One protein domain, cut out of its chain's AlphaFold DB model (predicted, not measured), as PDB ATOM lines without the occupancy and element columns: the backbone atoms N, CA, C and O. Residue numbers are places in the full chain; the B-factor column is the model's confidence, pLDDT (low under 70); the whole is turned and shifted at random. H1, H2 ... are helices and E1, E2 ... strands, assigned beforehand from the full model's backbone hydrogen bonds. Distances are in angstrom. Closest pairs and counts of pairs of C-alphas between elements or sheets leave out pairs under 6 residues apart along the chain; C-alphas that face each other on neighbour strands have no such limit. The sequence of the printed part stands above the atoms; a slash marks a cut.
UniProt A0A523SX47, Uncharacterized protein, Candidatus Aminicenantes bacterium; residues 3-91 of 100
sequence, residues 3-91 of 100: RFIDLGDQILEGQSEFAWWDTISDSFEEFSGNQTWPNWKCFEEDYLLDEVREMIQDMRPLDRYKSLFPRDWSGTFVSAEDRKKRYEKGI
ATOM      1  N   ARG A   3     344.950 281.834 244.037       95.00
ATOM      2  CA  ARG A   3     345.892 281.241 243.091       95.00
ATOM      3  C   ARG A   3     347.310 281.357 243.621       95.00
ATOM      4  O   ARG A   3     347.679 282.389 244.170       95.00
ATOM      5  N   PHE A   4     348.077 280.295 243.413       95.12
ATOM      6  CA  PHE A   4     349.521 280.312 243.574       95.12
ATOM      7  C   PHE A   4     350.154 281.071 242.407       95.12
ATOM      8  O   PHE A   4     349.815 280.793 241.253       95.12
ATOM      9  N   ILE A   5     351.063 281.994 242.706       94.81
ATOM     10  CA  ILE A   5     351.839 282.732 241.711       94.81
ATOM     11  C   ILE A   5     353.317 282.432 241.940       94.81
ATOM     12  O   ILE A   5     353.855 282.791 242.982       94.81
ATOM     13  N   ASP A   6     353.953 281.795 240.960       92.50
ATOM     14  CA  ASP A   6     355.408 281.655 240.895       92.50
ATOM     15  C   ASP A   6     356.008 282.975 240.403       92.50
ATOM     16  O   ASP A   6     355.728 283.399 239.277       92.50
ATOM     17  N   LEU A   7     356.795 283.638 241.248       90.44
ATOM     18  CA  LEU A   7     357.508 284.859 240.883       90.44
ATOM     19  C   LEU A   7     358.934 284.564 240.415       90.44
ATOM     20  O   LEU A   7     359.574 285.455 239.859       90.44
ATOM     21  N   GLY A   8     359.432 283.338 240.594       86.75
ATOM     22  CA  GLY A   8     360.819 282.987 240.321       86.75
ATOM     23  C   GLY A   8     361.760 284.000 240.968       86.75
ATOM     24  O   GLY A   8     361.616 284.319 242.147       86.75
ATOM     25  N   ASP A   9     362.664 284.538 240.157       82.38
ATOM     26  CA  ASP A   9     363.673 285.535 240.511       82.38
ATOM     27  C   ASP A   9     363.290 286.974 240.123       82.38
ATOM     28  O   ASP A   9     364.139 287.864 240.117       82.38
ATOM     29  N   GLN A  10     362.011 287.224 239.812       83.56
ATOM     30  CA  GLN A  10     361.534 288.536 239.352       83.56
ATOM     31  C   GLN A  10     361.612 289.626 240.426       83.56
ATOM     32  O   GLN A  10     361.634 290.809 240.090       83.56
ATOM     33  N   ILE A  11     361.622 289.238 241.703       85.00
ATOM     34  CA  ILE A  11     361.744 290.160 242.837       85.00
ATOM     35  C   ILE A  11     363.203 290.217 243.306       85.00
ATOM     36  O   ILE A  11     363.780 291.299 243.415       85.00
ATOM     37  N   LEU A  12     363.821 289.053 243.531       80.50
ATOM     38  CA  LEU A  12     365.214 288.927 243.947       80.50
ATOM     39  C   LEU A  12     365.960 287.908 243.082       80.50
ATOM     40  O   LEU A  12     365.650 286.716 243.091       80.50
ATOM     41  N   GLU A  13     367.021 288.364 242.409       82.69
ATOM     42  CA  GLU A  13     367.827 287.519 241.524       82.69
ATOM     43  C   GLU A  13     368.366 286.266 242.252       82.69
ATOM     44  O   GLU A  13     368.986 286.324 243.332       82.69
ATOM     45  N   GLY A  14     368.121 285.101 241.645       78.69
ATOM     46  CA  GLY A  14     368.537 283.795 242.157       78.69
ATOM     47  C   GLY A  14     367.766 283.299 243.386       78.69
ATOM     48  O   GLY A  14     368.155 282.281 243.968       78.69
ATOM     49  N   GLN A  15     366.708 283.997 243.802       78.12
ATOM     50  CA  GLN A  15     365.739 283.497 244.775       78.12
ATOM     51  C   GLN A  15     364.488 283.043 244.039       78.12
ATOM     52  O   GLN A  15     364.197 283.532 242.957       78.12
ATOM     53  N   SER A  16     363.779 282.069 244.597       83.12
ATOM     54  CA  SER A  16     362.449 281.713 244.114       83.12
ATOM     55  C   SER A  16     361.440 282.205 245.127       83.12
ATOM     56  O   SER A  16     361.397 281.698 246.250       83.12
ATOM     57  N   GLU A  17     360.640 283.178 244.726       90.31
ATOM     58  CA  GLU A  17     359.569 283.716 245.551       90.31
ATOM     59  C   GLU A  17     358.211 283.343 244.969       90.31
ATOM     60  O   GLU A  17     358.061 283.062 243.778       90.31
ATOM     61  N   PHE A  18     357.203 283.308 245.827       93.62
ATOM     62  CA  PHE A  18     355.826 283.110 245.407       93.62
ATOM     63  C   PHE A  18     354.889 284.025 246.171       93.62
ATOM     64  O   PHE A  18     355.207 284.475 247.269       93.62
ATOM     65  N   ALA A  19     353.708 284.238 245.602       94.81
ATOM     66  CA  ALA A  19     352.633 285.003 246.212       94.81
ATOM     67  C   ALA A  19     351.295 284.266 246.112       94.81
ATOM     68  O   ALA A  19     351.118 283.342 245.307       94.81
ATOM     69  N   TRP A  20     350.326 284.729 246.898       95.62
ATOM     70  CA  TRP A  20     348.933 284.311 246.791       95.62
ATOM     71  C   TRP A  20     348.096 285.441 246.204       95.62
ATOM     72  O   TRP A  20     348.085 286.552 246.725       95.62
ATOM     73  N   TRP A  21     347.376 285.152 245.122       95.88
ATOM     74  CA  TRP A  21     346.478 286.104 244.475       95.88
ATOM     75  C   TRP A  21     345.023 285.706 244.697       95.88
ATOM     76  O   TRP A  21     344.619 284.618 244.271       95.88
ATOM     77  N   ASP A  22     344.217 286.568 245.319       93.62
ATOM     78  CA  ASP A  22     342.775 286.356 245.400       93.62
ATOM     79  C   ASP A  22     342.063 287.014 244.216       93.62
ATOM     80  O   ASP A  22     341.829 288.215 244.163       93.62
ATOM     81  N   THR A  23     341.619 286.185 243.274       93.25
ATOM     82  CA  THR A  23     340.904 286.647 242.078       93.25
ATOM     83  C   THR A  23     339.498 287.196 242.349       93.25
ATOM     84  O   THR A  23     338.816 287.552 241.394       93.25
ATOM     85  N   ILE A  24     338.972 287.111 243.580       91.25
ATOM     86  CA  ILE A  24     337.661 287.699 243.917       91.25
ATOM     87  C   ILE A  24     337.831 289.166 244.304       91.25
ATOM     88  O   ILE A  24     337.064 289.999 243.835       91.25
ATOM     89  N   SER A  25     338.817 289.463 245.150       90.62
ATOM     90  CA  SER A  25     339.159 290.830 245.545       90.62
ATOM     91  C   SER A  25     340.089 291.525 244.553       90.62
ATOM     92  O   SER A  25     340.243 292.737 244.649       90.62
ATOM     93  N   ASP A  26     340.672 290.777 243.609       94.06
ATOM     94  CA  ASP A  26     341.665 291.279 242.654       94.06
ATOM     95  C   ASP A  26     342.865 291.896 243.394       94.06
ATOM     96  O   ASP A  26     343.306 293.007 243.110       94.06
ATOM     97  N   SER A  27     343.358 291.178 244.410       93.25
ATOM     98  CA  SER A  27     344.438 291.638 245.288       93.25
ATOM     99  C   SER A  27     345.388 290.510 245.705       93.25
ATOM    100  O   SER A  27     344.992 289.342 245.802       93.25
ATOM    101  N   PHE A  28     346.652 290.867 245.967       93.81
ATOM    102  CA  PHE A  28     347.606 289.962 246.601       93.81
ATOM    103  C   PHE A  28     347.250 289.837 248.075       93.81
ATOM    104  O   PHE A  28     346.837 290.808 248.709       93.81
ATOM    105  N   GLU A  29     347.371 288.626 248.596       92.19
ATOM    106  CA  GLU A  29     347.190 288.377 250.018       92.19
ATOM    107  C   GLU A  29     348.420 288.884 250.762       92.19
ATOM    108  O   GLU A  29     349.554 288.618 250.359       92.19
ATOM    109  N   GLU A  30     348.180 289.593 251.856       90.19
ATOM    110  CA  GLU A  30     349.220 290.133 252.715       90.19
ATOM    111  C   GLU A  30     349.098 289.505 254.099       90.19
ATOM    112  O   GLU A  30     348.016 289.515 254.687       90.19
ATOM    113  N   PHE A  31     350.206 288.967 254.607       88.81
ATOM    114  CA  PHE A  31     350.300 288.428 255.960       88.81
ATOM    115  C   PHE A  31     351.530 289.005 256.648       88.81
ATOM    116  O   PHE A  31     352.630 288.984 256.097       88.81
ATOM    117  N   SER A  32     351.343 289.567 257.839       85.31
ATOM    118  CA  SER A  32     352.372 290.250 258.621       85.31
ATOM    119  C   SER A  32     353.162 291.308 257.821       85.31
ATOM    120  O   SER A  32     354.351 291.527 258.069       85.31
ATOM    121  N   GLY A  33     352.506 291.986 256.869       85.31
ATOM    122  CA  GLY A  33     353.114 292.996 255.991       85.31
ATOM    123  C   GLY A  33     353.894 292.433 254.796       85.31
ATOM    124  O   GLY A  33     354.485 293.204 254.041       85.31
ATOM    125  N   ASN A  34     353.900 291.111 254.610       88.69
ATOM    126  CA  ASN A  34     354.547 290.429 253.494       88.69
ATOM    127  C   ASN A  34     353.502 289.943 252.484       88.69
ATOM    128  O   ASN A  34     352.460 289.412 252.860       88.69
ATOM    129  N   GLN A  35     353.807 290.078 251.193       93.00
ATOM    130  CA  GLN A  35     352.960 289.598 250.086       93.00
ATOM    131  C   GLN A  35     353.613 288.456 249.295       93.00
ATOM    132  O   GLN A  35     352.996 287.869 248.402       93.00
ATOM    133  N   THR A  36     354.877 288.157 249.601       93.12
ATOM    134  CA  THR A  36     355.668 287.130 248.927       93.12
ATOM    135  C   THR A  36     356.486 286.344 249.940       93.12
ATOM    136  O   THR A  36     356.826 286.862 251.006       93.12
ATOM    137  N   TRP A  37     356.785 285.086 249.615       91.44
ATOM    138  CA  TRP A  37     357.561 284.207 250.482       91.44
ATOM    139  C   TRP A  37     358.561 283.364 249.693       91.44
ATOM    140  O   TRP A  37     358.270 282.936 248.574       91.44
ATOM    141  N   PRO A  38     359.708 283.022 250.303       87.00
ATOM    142  CA  PRO A  38     360.719 282.176 249.669       87.00
ATOM    143  C   PRO A  38     360.365 280.680 249.718       87.00
ATOM    144  O   PRO A  38     360.876 279.868 248.948       87.00
ATOM    145  N   ASN A  39     359.541 280.261 250.681       87.94
ATOM    146  CA  ASN A  39     359.101 278.875 250.838       87.94
ATOM    147  C   ASN A  39     357.826 278.792 251.693       87.94
ATOM    148  O   ASN A  39     357.478 279.730 252.410       87.94
ATOM    149  N   TRP A  40     357.159 277.637 251.630       90.44
ATOM    150  CA  TRP A  40     355.931 277.361 252.378       90.44
ATOM    151  C   TRP A  40     356.066 277.615 253.884       90.44
ATOM    152  O   TRP A  40     355.145 278.138 254.494       90.44
ATOM    153  N   LYS A  41     357.210 277.264 254.483       90.19
ATOM    154  CA  LYS A  41     357.408 277.393 255.930       90.19
ATOM    155  C   LYS A  41     357.409 278.859 256.372       90.19
ATOM    156  O   LYS A  41     356.802 279.170 257.385       90.19
ATOM    157  N   CYS A  42     358.042 279.750 255.607       89.62
ATOM    158  CA  CYS A  42     357.997 281.189 255.886       89.62
ATOM    159  C   CYS A  42     356.570 281.748 255.768       89.62
ATOM    160  O   CYS A  42     356.157 282.523 256.619       89.62
ATOM    161  N   PHE A  43     355.803 281.306 254.766       92.00
ATOM    162  CA  PHE A  43     354.385 281.661 254.652       92.00
ATOM    163  C   PHE A  43     353.560 281.158 255.846       92.00
ATOM    164  O   PHE A  43     352.763 281.904 256.398       92.00
ATOM    165  N   GLU A  44     353.755 279.904 256.261       91.25
ATOM    166  CA  GLU A  44     353.060 279.310 257.409       91.25
ATOM    167  C   GLU A  44     353.373 280.051 258.718       91.25
ATOM    168  O   GLU A  44     352.467 280.286 259.512       91.25
ATOM    169  N   GLU A  45     354.627 280.460 258.929       89.88
ATOM    170  CA  GLU A  45     355.026 281.276 260.080       89.88
ATOM    171  C   GLU A  45     354.301 282.635 260.088       89.88
ATOM    172  O   GLU A  45     353.687 282.974 261.100       89.88
ATOM    173  N   ASP A  46     354.294 283.371 258.970       89.38
ATOM    174  CA  ASP A  46     353.596 284.663 258.857       89.38
ATOM    175  C   ASP A  46     352.075 284.520 259.010       89.38
ATOM    176  O   ASP A  46     351.435 285.307 259.709       89.38
ATOM    177  N   TYR A  47     351.495 283.478 258.410       88.69
ATOM    178  CA  TYR A  47     350.070 283.178 258.512       88.69
ATOM    179  C   TYR A  47     349.659 282.924 259.973       88.69
ATOM    180  O   TYR A  47     348.685 283.494 260.458       88.69
ATOM    181  N   LEU A  48     350.417 282.098 260.702       86.12
ATOM    182  CA  LEU A  48     350.141 281.802 262.113       86.12
ATOM    183  C   LEU A  48     350.373 283.020 263.017       86.12
ATOM    184  O   LEU A  48     349.659 283.200 264.005       86.12
ATOM    185  N   LEU A  49     351.360 283.866 262.703       82.06
ATOM    186  CA  LEU A  49     351.608 285.107 263.441       82.06
ATOM    187  C   LEU A  49     350.421 286.071 263.350       82.06
ATOM    188  O   LEU A  49     350.058 286.676 264.362       82.06
ATOM    189  N   ASP A  50     349.790 286.179 262.181       74.56
ATOM    190  CA  ASP A  50     348.583 286.986 261.998       74.56
ATOM    191  C   ASP A  50     347.344 286.360 262.653       74.56
ATOM    192  O   ASP A  50     346.502 287.085 263.187       74.56
ATOM    193  N   GLU A  51     347.254 285.025 262.696       66.56
ATOM    194  CA  GLU A  51     346.173 284.305 263.385       66.56
ATOM    195  C   GLU A  51     346.210 284.581 264.897       66.56
ATOM    196  O   GLU A  51     345.183 284.847 265.523       66.56
ATOM    197  N   VAL A  52     347.413 284.595 265.478       62.91
ATOM    198  CA  VAL A  52     347.645 284.891 266.902       62.91
ATOM    199  C   VAL A  52     347.482 286.387 267.221       62.91
ATOM    200  O   VAL A  52     347.171 286.731 268.361       62.91
ATOM    201  N   ARG A  53     347.663 287.290 266.244       58.16
ATOM    202  CA  ARG A  53     347.580 288.759 266.418       58.16
ATOM    203  C   ARG A  53     346.161 289.355 266.431       58.16
ATOM    204  O   ARG A  53     346.038 290.559 266.634       58.16
ATOM    205  N   GLU A  54     345.110 288.542 266.318       56.62
ATOM    206  CA  GLU A  54     343.697 288.891 266.603       56.62
ATOM    207  C   GLU A  54     342.848 289.678 265.560       56.62
ATOM    208  O   GLU A  54     341.790 290.176 265.943       56.62
ATOM    209  N   MET A  55     343.163 289.800 264.255       52.66
ATOM    210  CA  MET A  55     342.316 290.641 263.353       52.66
ATOM    211  C   MET A  55     342.076 290.167 261.904       52.66
ATOM    212  O   MET A  55     342.042 290.992 260.994       52.66
ATOM    213  N   ILE A  56     341.789 288.888 261.648       54.97
ATOM    214  CA  ILE A  56     341.187 288.505 260.353       54.97
ATOM    215  C   ILE A  56     339.890 287.728 260.598       54.97
ATOM    216  O   ILE A  56     339.896 286.520 260.800       54.97
ATOM    217  N   GLN A  57     338.749 288.431 260.575       55.47
ATOM    218  CA  GLN A  57     337.417 287.806 260.674       55.47
ATOM    219  C   GLN A  57     337.151 286.792 259.545       55.47
ATOM    220  O   GLN A  57     336.347 285.882 259.725       55.47
ATOM    221  N   ASP A  58     337.868 286.917 258.428       62.59
ATOM    222  CA  ASP A  58     337.746 286.079 257.234       62.59
ATOM    223  C   ASP A  58     338.961 285.161 257.010       62.59
ATOM    224  O   ASP A  58     339.253 284.772 255.874       62.59
ATOM    225  N   MET A  59     339.700 284.806 258.070       70.75
ATOM    226  CA  MET A  59     340.885 283.963 257.910       70.75
ATOM    227  C   MET A  59     340.494 282.576 257.388       70.75
ATOM    228  O   MET A  59     339.690 281.846 257.975       70.75
ATOM    229  N   ARG A  60     341.043 282.223 256.226       80.81
ATOM    230  CA  ARG A  60     340.714 280.995 255.496       80.81
ATOM    231  C   ARG A  60     341.635 279.872 255.962       80.81
ATOM    232  O   ARG A  60     342.832 280.098 255.955       80.81
ATOM    233  N   PRO A  61     341.148 278.646 256.230       87.12
ATOM    234  CA  PRO A  61     341.987 277.564 256.748       87.12
ATOM    235  C   PRO A  61     343.295 277.398 255.966       87.12
ATOM    236  O   PRO A  61     343.257 277.326 254.735       87.12
ATOM    237  N   LEU A  62     344.425 277.271 256.670       87.94
ATOM    238  CA  LEU A  62     345.760 277.130 256.070       87.94
ATOM    239  C   LEU A  62     345.821 276.001 255.020       87.94
ATOM    240  O   LEU A  62     346.466 276.135 253.977       87.94
ATOM    241  N   ASP A  63     345.072 274.915 255.243       88.75
ATOM    242  CA  ASP A  63     344.933 273.790 254.307       88.75
ATOM    243  C   ASP A  63     344.479 274.211 252.900       88.75
ATOM    244  O   ASP A  63     344.838 273.572 251.906       88.75
ATOM    245  N   ARG A  64     343.728 275.313 252.784       89.69
ATOM    246  CA  ARG A  64     343.305 275.868 251.497       89.69
ATOM    247  C   ARG A  64     344.512 276.297 250.667       89.69
ATOM    248  O   ARG A  64     344.595 275.913 249.504       89.69
ATOM    249  N   TYR A  65     345.456 277.018 251.266       92.81
ATOM    250  CA  TYR A  65     346.704 277.427 250.619       92.81
ATOM    251  C   TYR A  65     347.600 276.212 250.351       92.81
ATOM    252  O   TYR A  65     348.129 276.055 249.251       92.81
ATOM    253  N   LYS A  66     347.673 275.276 251.304       91.44
ATOM    254  CA  LYS A  66     348.498 274.065 251.188       91.44
ATOM    255  C   LYS A  66     348.109 273.197 249.996       91.44
ATOM    256  O   LYS A  66     348.972 272.647 249.323       91.44
ATOM    257  N   SER A  67     346.811 273.084 249.721       91.50
ATOM    258  CA  SER A  67     346.301 272.321 248.575       91.50
ATOM    259  C   SER A  67     346.649 272.940 247.216       91.50
ATOM    260  O   SER A  67     346.703 272.224 246.217       91.50
ATOM    261  N   LEU A  68     346.879 274.256 247.184       92.88
ATOM    262  CA  LEU A  68     347.217 275.020 245.983       92.88
ATOM    263  C   LEU A  68     348.728 275.130 245.771       92.88
ATOM    264  O   LEU A  68     349.164 275.417 244.659       92.88
ATOM    265  N   PHE A  69     349.511 274.914 246.826       92.19
ATOM    266  CA  PHE A  69     350.962 274.968 246.778       92.19
ATOM    267  C   PHE A  69     351.511 273.786 245.952       92.19
ATOM    268  O   PHE A  69     351.244 272.626 246.297       92.19
ATOM    269  N   PRO A  70     352.255 274.032 244.856       88.75
ATOM    270  CA  PRO A  70     352.774 272.962 244.009       88.75
ATOM    271  C   PRO A  70     353.693 272.012 244.782       88.75
ATOM    272  O   PRO A  70     354.609 272.442 245.480       88.75
ATOM    273  N   ARG A  71     353.490 270.696 244.623       80.88
ATOM    274  CA  ARG A  71     354.348 269.676 245.262       80.88
ATOM    275  C   ARG A  71     355.799 269.745 244.796       80.88
ATOM    276  O   ARG A  71     356.695 269.473 245.586       80.88
ATOM    277  N   ASP A  72     355.998 270.127 243.539       78.56
ATOM    278  CA  ASP A  72     357.307 270.206 242.892       78.56
ATOM    279  C   ASP A  72     357.897 271.623 242.963       78.56
ATOM    280  O   ASP A  72     358.733 271.984 242.137       78.56
ATOM    281  N   TRP A  73     357.457 272.448 243.924       79.81
ATOM    282  CA  TRP A  73     358.024 273.779 244.132       79.81
ATOM    283  C   TRP A  73     359.525 273.678 244.419       79.81
ATOM    284  O   TRP A  73     359.950 273.279 245.506       79.81
ATOM    285  N   SER A  74     360.334 274.047 243.431       64.56
ATOM    286  CA  SER A  74     361.790 273.944 243.462       64.56
ATOM    287  C   SER A  74     362.429 275.242 243.940       64.56
ATOM    288  O   SER A  74     363.369 275.732 243.314       64.56
ATOM    289  N   GLY A  75     361.896 275.827 245.014       62.09
ATOM    290  CA  GLY A  75     362.429 277.079 245.526       62.09
ATOM    291  C   GLY A  75     363.900 276.918 245.902       62.09
ATOM    292  O   GLY A  75     364.237 276.083 246.748       62.09
ATOM    293  N   THR A  76     364.792 277.671 245.255       55.16
ATOM    294  CA  THR A  76     366.217 277.629 245.585       55.16
ATOM    295  C   THR A  76     366.415 278.200 246.985       55.16
ATOM    296  O   THR A  76     366.280 279.396 247.230       55.16
ATOM    297  N   PHE A  77     366.716 277.318 247.942       52.31
ATOM    298  CA  PHE A  77     367.024 277.702 249.315       52.31
ATOM    299  C   PHE A  77     368.284 278.574 249.332       52.31
ATOM    300  O   PHE A  77     369.399 278.078 249.184       52.31
ATOM    301  N   VAL A  78     368.111 279.871 249.562       52.22
ATOM    302  CA  VAL A  78     369.210 280.751 249.960       52.22
ATOM    303  C   VAL A  78     369.282 280.724 251.490       52.22
ATOM    304  O   VAL A  78     368.286 280.972 252.178       52.22
ATOM    305  N   SER A  79     370.439 280.338 252.040       49.75
ATOM    306  CA  SER A  79     370.646 280.169 253.486       49.75
ATOM    307  C   SER A  79     370.250 281.431 254.265       49.75
ATOM    308  O   SER A  79     370.370 282.548 253.770       49.75
ATOM    309  N   ALA A  80     369.823 281.281 255.525       52.44
ATOM    310  CA  ALA A  80     369.632 282.404 256.457       52.44
ATOM    311  C   ALA A  80     370.848 283.342 256.532       52.44
ATOM    312  O   ALA A  80     370.699 284.555 256.671       52.44
ATOM    313  N   GLU A  81     372.046 282.781 256.395       54.25
ATOM    314  CA  GLU A  81     373.302 283.528 256.407       54.25
ATOM    315  C   GLU A  81     373.495 284.345 255.123       54.25
ATOM    316  O   GLU A  81     373.995 285.468 255.172       54.25
ATOM    317  N   ASP A  82     373.035 283.823 253.987       58.25
ATOM    318  CA  ASP A  82     373.046 284.531 252.706       58.25
ATOM    319  C   ASP A  82     371.939 285.598 252.643       58.25
ATOM    320  O   ASP A  82     372.150 286.663 252.064       58.25
ATOM    321  N   ARG A  83     370.798 285.365 253.313       52.16
ATOM    322  CA  ARG A  83     369.735 286.366 253.522       52.16
ATOM    323  C   ARG A  83     370.260 287.586 254.280       52.16
ATOM    324  O   ARG A  83     370.076 288.710 253.821       52.16
ATOM    325  N   LYS A  84     370.972 287.373 255.396       54.91
ATOM    326  CA  LYS A  84     371.537 288.469 256.202       54.91
ATOM    327  C   LYS A  84     372.609 289.254 255.438       54.91
ATOM    328  O   LYS A  84     372.557 290.478 255.413       54.91
ATOM    329  N   LYS A  85     373.505 288.557 254.729       57.19
ATOM    330  CA  LYS A  85     374.532 289.193 253.884       57.19
ATOM    331  C   LYS A  85     373.950 290.021 252.738       57.19
ATOM    332  O   LYS A  85     374.554 291.019 252.369       57.19
ATOM    333  N   ARG A  86     372.818 289.617 252.147       50.62
ATOM    334  CA  ARG A  86     372.170 290.383 251.065       50.62
ATOM    335  C   ARG A  86     371.369 291.571 251.586       50.62
ATOM    336  O   ARG A  86     371.441 292.626 250.971       50.62
ATOM    337  N   TYR A  87     370.686 291.441 252.723       49.09
ATOM    338  CA  TYR A  87     369.968 292.562 253.343       49.09
ATOM    339  C   TYR A  87     370.935 293.665 253.806       49.09
ATOM    340  O   TYR A  87     370.700 294.841 253.564       49.09
ATOM    341  N   GLU A  88     372.088 293.283 254.371       50.47
ATOM    342  CA  GLU A  88     373.166 294.223 254.721       50.47
ATOM    343  C   GLU A  88     373.859 294.832 253.485       50.47
ATOM    344  O   GLU A  88     374.466 295.893 253.589       50.47
ATOM    345  N   LYS A  89     373.756 294.196 252.310       49.06
ATOM    346  CA  LYS A  89     374.302 294.709 251.042       49.06
ATOM    347  C   LYS A  89     373.291 295.541 250.233       49.06
ATOM    348  O   LYS A  89     373.702 296.253 249.330       49.06
ATOM    349  N   GLY A  90     371.995 295.453 250.543       46.19
ATOM    350  CA  GLY A  90     370.917 296.238 249.922       46.19
ATOM    351  C   GLY A  90     370.511 297.494 250.702       46.19
ATOM    352  O   GLY A  90     369.673 298.255 250.236       46.19
ATOM    353  N   ILE A  91     371.100 297.732 251.876       45.84
ATOM    354  CA  ILE A  91     370.947 298.966 252.658       45.84
ATOM    355  C   ILE A  91     372.338 299.585 252.789       45.84
ATOM    356  O   ILE A  91     372.953 299.433 253.833       45.84
TER     357      ILE A  91
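This is residues 3 to 91 of the 100 residues of an uncharacterized protein of Candidatus Aminicenantes bacterium (UniProt A0A523SX47). A two-stranded antiparallel hairpin, E1 and E2, forms a small ribbon to one side of two helices, H1 and H2, which run opposite ways near each other; the last residues of H2 come near E1. A long stretch, residues 23 to 39, folds back along E2 before H1, and H3 sticks out alone. The 89 printed residues run E1, E2, H1, H2, H3; the class is mixed, helices and strands, with under half of the residues in named elements. The whole is compact, with a radius of gyration of the C-alphas of 13.8 A and spans of 39 by 28 by 22 A.

Find C-alpha 3 at (345.892, 281.241, 243.091); from there E1 runs through residues 3 to 8, 15.3 A. E2, residues 17 to 22, covers 17.0 A. H1, residues 40 to 52, begins at C-alpha 40 (355.931, 277.361, 252.378) and covers 18.3 A. H2 is residues 62 to 68, 10.4 A. H3, residues 80 to 90, covers 15.4 A and ends at C-alpha 90 (370.917, 296.238, 249.922).

Look first at the hairpin: E1 and E2 are antiparallel at 154 degrees, with N 5 and O 19 at 2.9 A and N 19 and O 5 at 3.0 A, within hydrogen-bond range. Residues 36 to 37 pair antiparallel with residues 18 to 19 of E2. The closest C-alphas of E1 and H2, Phe 4 and Leu 68, are 6.3 A apart. E2 and H2 are only just apart, at 8.2 A. H1 and H2 are close but not clearly touching, closest at the C-alphas of Glu 44 and Leu 62, 7.7 A, at a shallow tilt of 29 degrees, opposite ways. H3 is apart from E1, E2, H1 and H2. In H1 and H3 every O i to N i+4 pair is within hydrogen-bond range; in H2 2 of 3 are.

The C-alphas farthest apart, Gln 57 and Lys 89, are 38.7 A apart. Residues 79 to 91 stand free. The printed part has no cut; the links E2 to H1 and H2 to H3 are long. Look for pLDDT under 70 at residues 51 to 58 and 74 to 91.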